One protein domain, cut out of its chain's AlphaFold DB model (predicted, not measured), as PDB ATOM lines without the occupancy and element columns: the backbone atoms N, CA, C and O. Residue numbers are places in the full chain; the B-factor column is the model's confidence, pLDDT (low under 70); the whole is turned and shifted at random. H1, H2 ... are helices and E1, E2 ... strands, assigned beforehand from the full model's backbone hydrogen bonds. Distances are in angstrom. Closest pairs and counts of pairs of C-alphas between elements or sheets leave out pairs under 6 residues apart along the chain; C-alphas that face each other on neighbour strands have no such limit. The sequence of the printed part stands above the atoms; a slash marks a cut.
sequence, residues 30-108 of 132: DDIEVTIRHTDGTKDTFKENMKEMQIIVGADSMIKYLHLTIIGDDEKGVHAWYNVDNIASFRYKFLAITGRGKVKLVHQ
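Overview. This is residues 30 to 108 of the 132 residues of an uncharacterized protein of bacterium E08(2017) (UniProt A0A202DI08). Two sheets lie face to face as a sandwich, a twisted one of four strands and a smaller one of three, their strands crossed at 45 degrees; the short helix H1 sits at one end, where the chain passes from E6 of the smaller sheet to E7 of the larger. The printed part has 79 residues, with seven named strands and one named helix in the order E1 E2 E3 E4 E5 E6 H1 E7. The larger sheet runs E5 E4 E3 E7 and is mixed; the smaller runs E2 E1 E6 and is antiparallel. The class is mostly strand, and the whole is compact, with a radius of gyration of the C-alphas of 12.5 A and a rounded outline of 34 by 28 by 24 A.

Arrangement. In the larger sheet E3, residues 50 to 57, E4, residues 63 to 71, and E5, residues 77 to 83, form a meander, each strand the antiparallel neighbour of the one before. N 54 and O 67 are 2.8 A apart between E3 and E4, and N 78 and O 70 are 2.7 A apart between E4 and E5, both within hydrogen-bond range. E7, residues 103 to 107, is parallel to E3 at 29 degrees, with N 55 and O 104 at 2.8 A. In the other sheet E1, residues 32 to 38, is the inner strand. It forms a hairpin with E2, residues 43 to 46, where N 34 and O 46 are 2.8 A apart, and is antiparallel to E6, residues 87 to 94, where N 35 and O 91 are 2.8 A apart. The parts of the two sheets that face each other are 10.4 A centre to centre, their best planes 4 degrees apart. H1, residues 97 to 102, stands at the level of the larger sheet, at a height of 2.1 A; its closest C-alphas to E3 are those of Lys 102 and Glu 52, 4.5 A. It only grazes the smaller sheet; the C-alphas of Gly 99 and Ile 32, the closest of H1 and E1, are 5.1 A apart. In H1, 0 of 2 O i to N i+4 pairs and 3 of 3 O i to N i+3 pairs are within range.

Along the chain. E4 is the longest strand, 24.2 A. E6 measures 20.8 A, E3 20.7 A, E1 19.6 A, E5 19.3 A, E7 13.3 A, E2 10.2 A and H1 10.1 A. E1 begins at C-alpha 32, (144.703, 222.623, 187.485), and E7 ends at C-alpha 107, (151.928, 214.410, 206.286).

Size, cuts and confidence. The C-alphas of Asp 60 and Asp 74, the two farthest apart, are 37.7 A apart. The printed part has no cut, and its links between named elements are tight. Mean pLDDT of the printed part is 92.0; residue 75 alone is under 70.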
ATOM      1  N   ASP A  30     140.849 227.893 186.938       83.00
ATOM      2  CA  ASP A  30     140.934 226.747 186.015       83.00
ATOM      3  C   ASP A  30     142.386 226.400 185.636       83.00
ATOM      4  O   ASP A  30     142.732 226.119 184.488       83.00
ATOM      5  N   ASP A  31     143.286 226.477 186.607       90.00
ATOM      6  CA  ASP A  31     144.735 226.340 186.436       90.00
ATOM      7  C   ASP A  31     145.272 224.940 186.785       90.00
ATOM      8  O   ASP A  31     146.460 224.660 186.575       90.00
ATOM      9  N   ILE A  32     144.408 224.037 187.250       93.69
ATOM     10  CA  ILE A  32     144.703 222.623 187.485       93.69
ATOM     11  C   ILE A  32     143.529 221.752 187.032       93.69
ATOM     12  O   ILE A  32     142.372 222.073 187.273       93.69
ATOM     13  N   GLU A  33     143.836 220.617 186.409       95.00
ATOM     14  CA  GLU A  33     142.866 219.546 186.183       95.00
ATOM     15  C   GLU A  33     143.291 218.311 186.975       95.00
ATOM     16  O   GLU A  33     144.452 217.898 186.910       95.00
ATOM     17  N   VAL A  34     142.347 217.723 187.705       96.44
ATOM     18  CA  VAL A  34     142.505 216.506 188.498       96.44
ATOM     19  C   VAL A  34     141.551 215.453 187.954       96.44
ATOM     20  O   VAL A  34     140.363 215.703 187.779       96.44
ATOM     21  N   THR A  35     142.060 214.255 187.699       97.69
ATOM     22  CA  THR A  35     141.269 213.097 187.281       97.69
ATOM     23  C   THR A  35     141.453 211.983 188.295       97.69
ATOM     24  O   THR A  35     142.586 211.583 188.570       97.69
ATOM     25  N   ILE A  36     140.345 211.449 188.802       97.62
ATOM     26  CA  ILE A  36     140.318 210.309 189.719       97.62
ATOM     27  C   ILE A  36     139.598 209.170 189.008       97.62
ATOM     28  O   ILE A  36     138.490 209.344 188.508       97.62
ATOM     29  N   ARG A  37     140.247 208.009 188.925       97.94
ATOM     30  CA  ARG A  37     139.653 206.775 188.417       97.94
ATOM     31  C   ARG A  37     139.413 205.841 189.590       97.94
ATOM     32  O   ARG A  37     140.365 205.454 190.270       97.94
ATOM     33  N   HIS A  38     138.161 205.472 189.783       97.69
ATOM     34  CA  HIS A  38     137.709 204.607 190.864       97.69
ATOM     35  C   HIS A  38     137.935 203.132 190.528       97.69
ATOM     36  O   HIS A  38     138.112 202.760 189.362       97.69
ATOM     37  N   THR A  39     137.963 202.285 191.555       96.38
ATOM     38  CA  THR A  39     138.118 200.827 191.401       96.38
ATOM     39  C   THR A  39     136.906 200.164 190.747       96.38
ATOM     40  O   THR A  39     137.056 199.122 190.111       96.38
ATOM     41  N   ASP A  40     135.732 200.794 190.819       95.88
ATOM     42  CA  ASP A  40     134.508 200.377 190.124       95.88
ATOM     43  C   ASP A  40     134.498 200.729 188.619       95.88
ATOM     44  O   ASP A  40     133.556 200.402 187.899       95.88
ATOM     45  N   GLY A  41     135.553 201.388 188.127       94.69
ATOM     46  CA  GLY A  41     135.708 201.801 186.735       94.69
ATOM     47  C   GLY A  41     135.149 203.189 186.411       94.69
ATOM     48  O   GLY A  41     135.403 203.688 185.309       94.69
ATOM     49  N   THR A  42     134.449 203.842 187.343       97.12
ATOM     50  CA  THR A  42     133.972 205.220 187.171       97.12
ATOM     51  C   THR A  42     135.126 206.227 187.226       97.12
ATOM     52  O   THR A  42     136.264 205.917 187.607       97.12
ATOM     53  N   LYS A  43     134.867 207.453 186.761       96.94
ATOM     54  CA  LYS A  43     135.888 208.495 186.643       96.94
ATOM     55  C   LYS A  43     135.312 209.871 186.934       96.94
ATOM     56  O   LYS A  43     134.442 210.330 186.198       96.94
ATOM     57  N   ASP A  44     135.936 210.563 187.878       95.25
ATOM     58  CA  ASP A  44     135.683 211.972 188.153       95.25
ATOM     59  C   ASP A  44     136.769 212.838 187.515       95.25
ATOM     60  O   ASP A  44     137.942 212.458 187.420       95.25
ATOM     61  N   THR A  45     136.395 214.019 187.034       95.56
ATOM     62  CA  THR A  45     137.347 215.006 186.517       95.56
ATOM     63  C   THR A  45     136.952 216.393 186.987       95.56
ATOM     64  O   THR A  45     135.836 216.840 186.748       95.56
ATOM     65  N   PHE A  46     137.899 217.067 187.632       93.44
ATOM     66  CA  PHE A  46     137.752 218.398 188.196       93.44
ATOM     67  C   PHE A  46     138.714 219.329 187.484       93.44
ATOM     68  O   PHE A  46     139.913 219.062 187.447       93.44
ATOM     69  N   LYS A  47     138.195 220.404 186.910       90.94
ATOM     70  CA  LYS A  47     138.992 221.392 186.175       90.94
ATOM     71  C   LYS A  47     138.651 222.805 186.610       90.94
ATOM     72  O   LYS A  47     139.540 223.635 186.744       90.94
ATOM     73  N   GLU A  48     137.369 223.050 186.816       88.62
ATOM     74  CA  GLU A  48     136.862 224.376 187.110       88.62
ATOM     75  C   GLU A  48     136.857 224.641 188.607       88.62
ATOM     76  O   GLU A  48     136.610 223.737 189.412       88.62
ATOM     77  N   ASN A  49     137.125 225.895 188.971       88.69
ATOM     78  CA  ASN A  49     137.037 226.374 190.350       88.69
ATOM     79  C   ASN A  49     137.881 225.575 191.356       88.69
ATOM     80  O   ASN A  49     137.609 225.581 192.557       88.69
ATOM     81  N   MET A  50     138.938 224.902 190.905       91.31
ATOM     82  CA  MET A  50     139.798 224.128 191.790       91.31
ATOM     83  C   MET A  50     140.589 225.076 192.686       91.31
ATOM     84  O   MET A  50     141.413 225.857 192.214       91.31
ATOM     85  N   LYS A  51     140.371 225.015 194.000       90.75
ATOM     86  CA  LYS A  51     141.139 225.806 194.968       90.75
ATOM     87  C   LYS A  51     142.433 225.103 195.339       90.75
ATOM     88  O   LYS A  51     143.488 225.730 195.353       90.75
ATOM     89  N   GLU A  52     142.337 223.818 195.669       93.50
ATOM     90  CA  GLU A  52     143.445 223.046 196.222       93.50
ATOM     91  C   GLU A  52     143.222 221.535 196.056       93.50
ATOM     92  O   GLU A  52     142.093 221.051 196.120       93.50
ATOM     93  N   MET A  53     144.318 220.796 195.894       95.75
ATOM     94  CA  MET A  53     144.408 219.351 196.060       95.75
ATOM     95  C   MET A  53     145.460 219.036 197.126       95.75
ATOM     96  O   MET A  53     146.636 219.377 196.980       95.75
ATOM     97  N   GLN A  54     145.053 218.325 198.169       97.06
ATOM     98  CA  GLN A  54     145.946 217.778 199.179       97.06
ATOM     99  C   GLN A  54     146.080 216.268 198.990       97.06
ATOM    100  O   GLN A  54     145.091 215.535 198.963       97.06
ATOM    101  N   ILE A  55     147.322 215.809 198.883       97.06
ATOM    102  CA  ILE A  55     147.699 214.400 198.928       97.06
ATOM    103  C   ILE A  55     148.114 214.121 200.369       97.06
ATOM    104  O   ILE A  55     149.131 214.640 200.836       97.06
ATOM    105  N   ILE A  56     147.303 213.353 201.090       96.31
ATOM    106  CA  ILE A  56     147.488 213.129 202.522       96.31
ATOM    107  C   ILE A  56     148.230 211.815 202.725       96.31
ATOM    108  O   ILE A  56     147.733 210.740 202.381       96.31
ATOM    109  N   VAL A  57     149.421 211.921 203.301       95.50
ATOM    110  CA  VAL A  57     150.316 210.810 203.610       95.50
ATOM    111  C   VAL A  57     150.155 210.447 205.079       95.50
ATOM    112  O   VAL A  57     150.273 211.300 205.961       95.50
ATOM    113  N   GLY A  58     149.855 209.178 205.336       91.88
ATOM    114  CA  GLY A  58     149.745 208.621 206.673       91.88
ATOM    115  C   GLY A  58     151.099 208.507 207.370       91.88
ATOM    116  O   GLY A  58     152.166 208.694 206.786       91.88
ATOM    117  N   ALA A  59     151.060 208.137 208.646       89.75
ATOM    118  CA  ALA A  59     152.263 207.941 209.452       89.75
ATOM    119  C   ALA A  59     153.161 206.777 208.983       89.75
ATOM    120  O   ALA A  59     154.300 206.655 209.433       89.75
ATOM    121  N   ASP A  60     152.643 205.911 208.115       91.69
ATOM    122  CA  ASP A  60     153.352 204.826 207.438       91.69
ATOM    123  C   ASP A  60     154.013 205.275 206.124       91.69
ATOM    124  O   ASP A  60     154.535 204.448 205.385       91.69
ATOM    125  N   SER A  61     154.017 206.580 205.835       90.25
ATOM    126  CA  SER A  61     154.511 207.167 204.581       90.25
ATOM    127  C   SER A  61     153.729 206.741 203.331       90.25
ATOM    128  O   SER A  61     154.162 207.012 202.212       90.25
ATOM    129  N   MET A  62     152.555 206.128 203.503       93.38
ATOM    130  CA  MET A  62     151.663 205.767 202.404       93.38
ATOM    131  C   MET A  62     150.599 206.844 202.208       93.38
ATOM    132  O   MET A  62     150.105 207.426 203.172       93.38
ATOM    133  N   ILE A  63     150.201 207.102 200.962       94.25
ATOM    134  CA  ILE A  63     149.074 207.999 200.680       94.25
ATOM    135  C   ILE A  63     147.791 207.321 201.176       94.25
ATOM    136  O   ILE A  63     147.536 206.167 200.842       94.25
ATOM    137  N   LYS A  64     146.997 208.034 201.975       94.81
ATOM    138  CA  LYS A  64     145.738 207.536 202.554       94.81
ATOM    139  C   LYS A  64     144.516 208.210 201.960       94.81
ATOM    140  O   LYS A  64     143.523 207.548 201.673       94.81
ATOM    141  N   TYR A  65     144.608 209.519 201.742       96.62
ATOM    142  CA  TYR A  65     143.481 210.304 201.262       96.62
ATOM    143  C   TYR A  65     143.903 211.304 200.194       96.62
ATOM    144  O   TYR A  65     145.008 211.852 200.227       96.62
ATOM    145  N   LEU A  66     142.977 211.580 199.283       96.75
ATOM    146  CA  LEU A  66     142.985 212.791 198.475       96.75
ATOM    147  C   LEU A  66     141.880 213.705 198.981       96.75
ATOM    148  O   LEU A  66     140.741 213.275 199.162       96.75
ATOM    149  N   HIS A  67     142.218 214.968 199.185       96.75
ATOM    150  CA  HIS A  67     141.268 215.994 199.580       96.75
ATOM    151  C   HIS A  67     141.284 217.108 198.535       96.75
ATOM    152  O   HIS A  67     142.310 217.752 198.314       96.75
ATOM    153  N   LEU A  68     140.149 217.310 197.868       95.12
ATOM    154  CA  LEU A  68     139.956 218.372 196.889       95.12
ATOM    155  C   LEU A  68     139.089 219.463 197.503       95.12
ATOM    156  O   LEU A  68     138.036 219.182 198.074       95.12
ATOM    157  N   THR A  69     139.524 220.710 197.362       93.88
ATOM    158  CA  THR A  69     138.702 221.881 197.670       93.88
ATOM    159  C   THR A  69     138.338 222.578 196.368       93.88
ATOM    160  O   THR A  69     139.221 223.012 195.624       93.88
ATOM    161  N   ILE A  70     137.041 222.704 196.113       91.81
ATOM    162  CA  ILE A  70     136.461 223.324 194.919       91.81
ATOM    163  C   ILE A  70     135.696 224.565 195.376       91.81
ATOM    164  O   ILE A  70     134.994 224.519 196.381       91.81
ATOM    165  N   ILE A  71     135.849 225.692 194.695       87.00
ATOM    166  CA  ILE A  71     135.108 226.918 194.999       87.00
ATOM    167  C   ILE A  71     133.703 226.768 194.405       87.00
ATOM    168  O   ILE A  71     133.561 226.617 193.195       87.00
ATOM    169  N   GLY A  72     132.674 226.770 195.250       78.69
ATOM    170  CA  GLY A  72     131.281 226.812 194.811       78.69
ATOM    171  C   GLY A  72     130.869 228.201 194.315       78.69
ATOM    172  O   GLY A  72     131.586 229.186 194.509       78.69
ATOM    173  N   ASP A  73     129.687 228.284 193.706       72.56
ATOM    174  CA  ASP A  73     129.138 229.532 193.152       72.56
ATOM    175  C   ASP A  73     128.894 230.616 194.219       72.56
ATOM    176  O   ASP A  73     128.941 231.807 193.920       72.56
ATOM    177  N   ASP A  74     128.685 230.218 195.477       75.94
ATOM    178  CA  ASP A  74     128.542 231.110 196.634       75.94
ATOM    179  C   ASP A  74     129.880 231.408 197.339       75.94
ATOM    180  O   ASP A  74     129.902 231.856 198.486       75.94
ATOM    181  N   GLU A  75     130.996 231.116 196.666       66.25
ATOM    182  CA  GLU A  75     132.371 231.173 197.172       66.25
ATOM    183  C   GLU A  75     132.661 230.260 198.375       66.25
ATOM    184  O   GLU A  75     133.784 230.260 198.898       66.25
ATOM    185  N   LYS A  76     131.705 229.422 198.803       73.56
ATOM    186  CA  LYS A  76     131.974 228.402 199.816       73.56
ATOM    187  C   LYS A  76     132.752 227.251 199.192       73.56
ATOM    188  O   LYS A  76     132.490 226.810 198.076       73.56
ATOM    189  N   GLY A  77     133.747 226.764 199.925       78.81
ATOM    190  CA  GLY A  77     134.529 225.608 199.507       78.81
ATOM    191  C   GLY A  77     133.706 224.328 199.623       78.81
ATOM    192  O   GLY A  77     133.280 223.969 200.718       78.81
ATOM    193  N   VAL A  78     133.514 223.622 198.515       89.31
ATOM    194  CA  VAL A  78     133.080 222.226 198.506       89.31
ATOM    195  C   VAL A  78     134.306 221.355 198.753       89.31
ATOM    196  O   VAL A  78     135.325 221.483 198.072       89.31
ATOM    197  N   HIS A  79     134.201 220.472 199.740       92.81
ATOM    198  CA  HIS A  79     135.268 219.564 200.138       92.81
ATOM    199  C   HIS A  79     134.932 218.146 199.685       92.81
ATOM    200  O   HIS A  79     133.990 217.539 200.193       92.81
ATOM    201  N   ALA A  80     135.713 217.610 198.751       92.62
ATOM    202  CA  ALA A  80     135.605 216.224 198.311       92.62
ATOM    203  C   ALA A  80     136.754 215.402 198.904       92.62
ATOM    204  O   ALA A  80     137.927 215.752 198.756       92.62
ATOM    205  N   TRP A  81     136.404 214.311 199.579       95.06
ATOM    206  CA  TRP A  81     137.345 213.415 200.242       95.06
ATOM    207  C   TRP A  81     137.304 212.046 199.588       95.06
ATOM    208  O   TRP A  81     136.242 211.438 199.480       95.06
ATOM    209  N   TYR A  82     138.472 211.544 199.204       95.88
ATOM    210  CA  TYR A  82     138.615 210.226 198.610       95.88
ATOM    211  C   TYR A  82     139.572 209.380 199.438       95.88
ATOM    212  O   TYR A  82     140.707 209.789 199.688       95.88
ATOM    213  N   ASN A  83     139.125 208.187 199.830       95.12
ATOM    214  CA  ASN A  83     140.016 207.151 200.338       95.12
ATOM    215  C   ASN A  83     140.737 206.500 199.149       95.12
ATOM    216  O   ASN A  83     140.088 206.067 198.196       95.12
ATOM    217  N   VAL A  84     142.067 206.432 199.212       94.31
ATOM    218  CA  VAL A  84     142.907 205.853 198.154       94.31
ATOM    219  C   VAL A  84     142.622 204.364 197.952       94.31
ATOM    220  O   VAL A  84     142.769 203.886 196.833       94.31
ATOM    221  N   ASP A  85     142.117 203.657 198.968       95.00
ATOM    222  CA  ASP A  85     141.716 202.247 198.847       95.00
ATOM    223  C   ASP A  85     140.605 202.030 197.798       95.00
ATOM    224  O   ASP A  85     140.490 200.950 197.221       95.00
ATOM    225  N   ASN A  86     139.811 203.069 197.503       94.25
ATOM    226  CA  ASN A  86     138.738 203.035 196.501       94.25
ATOM    227  C   ASN A  86     139.150 203.662 195.155       94.25
ATOM    228  O   ASN A  86     138.336 203.771 194.235       94.25
ATOM    229  N   ILE A  87     140.411 204.080 195.015       96.38
ATOM    230  CA  ILE A  87     140.932 204.746 193.822       96.38
ATOM    231  C   ILE A  87     141.912 203.813 193.111       96.38
ATOM    232  O   ILE A  87     142.949 203.440 193.648       96.38
ATOM    233  N   ALA A  88     141.633 203.501 191.847       96.75
ATOM    234  CA  ALA A  88     142.565 202.761 191.001       96.75
ATOM    235  C   ALA A  88     143.762 203.629 190.577       96.75
ATOM    236  O   ALA A  88     144.891 203.155 190.479       96.75
ATOM    237  N   SER A  89     143.519 204.908 190.278       96.62
ATOM    238  CA  SER A  89     144.580 205.880 189.997       96.62
ATOM    239  C   SER A  89     144.064 207.310 190.115       96.62
ATOM    240  O   SER A  89     142.888 207.577 189.867       96.62
ATOM    241  N   PHE A  90     144.959 208.250 190.408       96.12
ATOM    242  CA  PHE A  90     144.690 209.673 190.236       96.12
ATOM    243  C   PHE A  90     145.807 210.326 189.423       96.12
ATOM    244  O   PHE A  90     146.966 209.908 189.459       96.12
ATOM    245  N   ARG A  91     145.452 211.358 188.663       96.50
ATOM    246  CA  ARG A  91     146.377 212.178 187.877       96.50
ATOM    247  C   ARG A  91     146.000 213.638 188.058       96.50
ATOM    248  O   ARG A  91     144.824 213.964 188.149       96.50
ATOM    249  N   TYR A  92     146.995 214.514 188.021       95.19
ATOM    250  CA  TYR A  92     146.778 215.948 187.893       95.19
ATOM    251  C   TYR A  92     147.673 216.537 186.798       95.19
ATOM    252  O   TYR A  92     148.736 215.991 186.488       95.19
ATOM    253  N   LYS A  93     147.236 217.647 186.199       94.88
ATOM    254  CA  LYS A  93     148.035 218.464 185.276       94.88
ATOM    255  C   LYS A  93     147.842 219.944 185.589       94.88
ATOM    256  O   LYS A  93     146.733 220.382 185.882       94.88
ATOM    257  N   PHE A  94     148.922 220.707 185.491       94.81
ATOM    258  CA  PHE A  94     148.870 222.161 185.601       94.81
ATOM    259  C   PHE A  94     148.512 222.753 184.242       94.81
ATOM    260  O   PHE A  94     149.197 222.493 183.252       94.81
ATOM    261  N   LEU A  95     147.435 223.530 184.202       91.62
ATOM    262  CA  LEU A  95     146.986 224.262 183.019       91.62
ATOM    263  C   LEU A  95     147.606 225.664 182.962       91.62
ATOM    264  O   LEU A  95     147.819 226.195 181.876       91.62
ATOM    265  N   ALA A  96     147.964 226.226 184.119       88.56
ATOM    266  CA  ALA A  96     148.716 227.472 184.233       88.56
ATOM    267  C   ALA A  96     149.767 227.393 185.352       88.56
ATOM    268  O   ALA A  96     149.730 226.512 186.213       88.56
ATOM    269  N   ILE A  97     150.718 228.336 185.360       85.88
ATOM    270  CA  ILE A  97     151.797 228.376 186.362       85.88
ATOM    271  C   ILE A  97     151.265 228.543 187.794       85.88
ATOM    272  O   ILE A  97     151.837 227.978 188.725       85.88
ATOM    273  N   THR A  98     150.142 229.248 187.956       86.25
ATOM    274  CA  THR A  98     149.466 229.459 189.245       86.25
ATOM    275  C   THR A  98     148.949 228.154 189.851       86.25
ATOM    276  O   THR A  98     148.958 228.007 191.073       86.25
ATOM    277  N   GLY A  99     148.632 227.159 189.015       85.31
ATOM    278  CA  GLY A  99     148.150 225.853 189.460       85.31
ATOM    279  C   GLY A  99     149.174 225.076 190.288       85.31
ATOM    280  O   GLY A  99     148.789 224.263 191.126       85.31
ATOM    281  N   ARG A 100     150.480 225.350 190.132       87.06
ATOM    282  CA  ARG A 100     151.541 224.666 190.900       87.06
ATOM    283  C   ARG A 100     151.394 224.853 192.408       87.06
ATOM    284  O   ARG A 100     151.689 223.931 193.159       87.06
ATOM    285  N   GLY A 101     150.910 226.016 192.849       89.69
ATOM    286  CA  GLY A 101     150.697 226.316 194.267       89.69
ATOM    287  C   GLY A 101     149.493 225.599 194.891       89.69
ATOM    288  O   GLY A 101     149.321 225.655 196.108       89.69
ATOM    289  N   LYS A 102     148.667 224.930 194.077       92.69
ATOM    290  CA  LYS A 102     147.418 224.293 194.513       92.69
ATOM    291  C   LYS A 102     147.569 222.823 194.879       92.69
ATOM    292  O   LYS A 102     146.624 222.253 195.403       92.69
ATOM    293  N   VAL A 103     148.719 222.200 194.617       95.00
ATOM    294  CA  VAL A 103     148.975 220.802 194.992       95.00
ATOM    295  C   VAL A 103     149.879 220.763 196.208       95.00
ATOM    296  O   VAL A 103     150.986 221.297 196.179       95.00
ATOM    297  N   LYS A 104     149.419 220.111 197.276       95.44
ATOM    298  CA  LYS A 104     150.158 220.003 198.536       95.44
ATOM    299  C   LYS A 104     150.282 218.555 198.974       95.44
ATOM    300  O   LYS A 104     149.319 217.798 198.916       95.44
ATOM    301  N   LEU A 105     151.465 218.193 199.456       94.75
ATOM    302  CA  LEU A 105     151.703 216.931 200.148       94.75
ATOM    303  C   LEU A 105     151.620 217.193 201.654       94.75
ATOM    304  O   LEU A 105     152.424 217.955 202.191       94.75
ATOM    305  N   VAL A 106     150.639 216.596 202.327       94.50
ATOM    306  CA  VAL A 106     150.379 216.813 203.755       94.50
ATOM    307  C   VAL A 106     150.673 215.523 204.504       94.50
ATOM    308  O   VAL A 106     150.042 214.503 204.248       94.50
ATOM    309  N   HIS A 107     151.619 215.560 205.440       92.19
ATOM    310  CA  HIS A 107     151.928 214.410 206.286       92.19
ATOM    311  C   HIS A 107     151.104 214.477 207.567       92.19
ATOM    312  O   HIS A 107     151.183 215.454 208.312       92.19
ATOM    313  N   GLN A 108     150.345 213.423 207.849       84.25
ATOM    314  CA  GLN A 108     149.753 213.236 209.164       84.25
ATOM    315  C   GLN A 108     150.854 212.786 210.119       84.25
ATOM    316  O   GLN A 108     151.295 211.636 210.103       84.25
TER     317      GLN A 108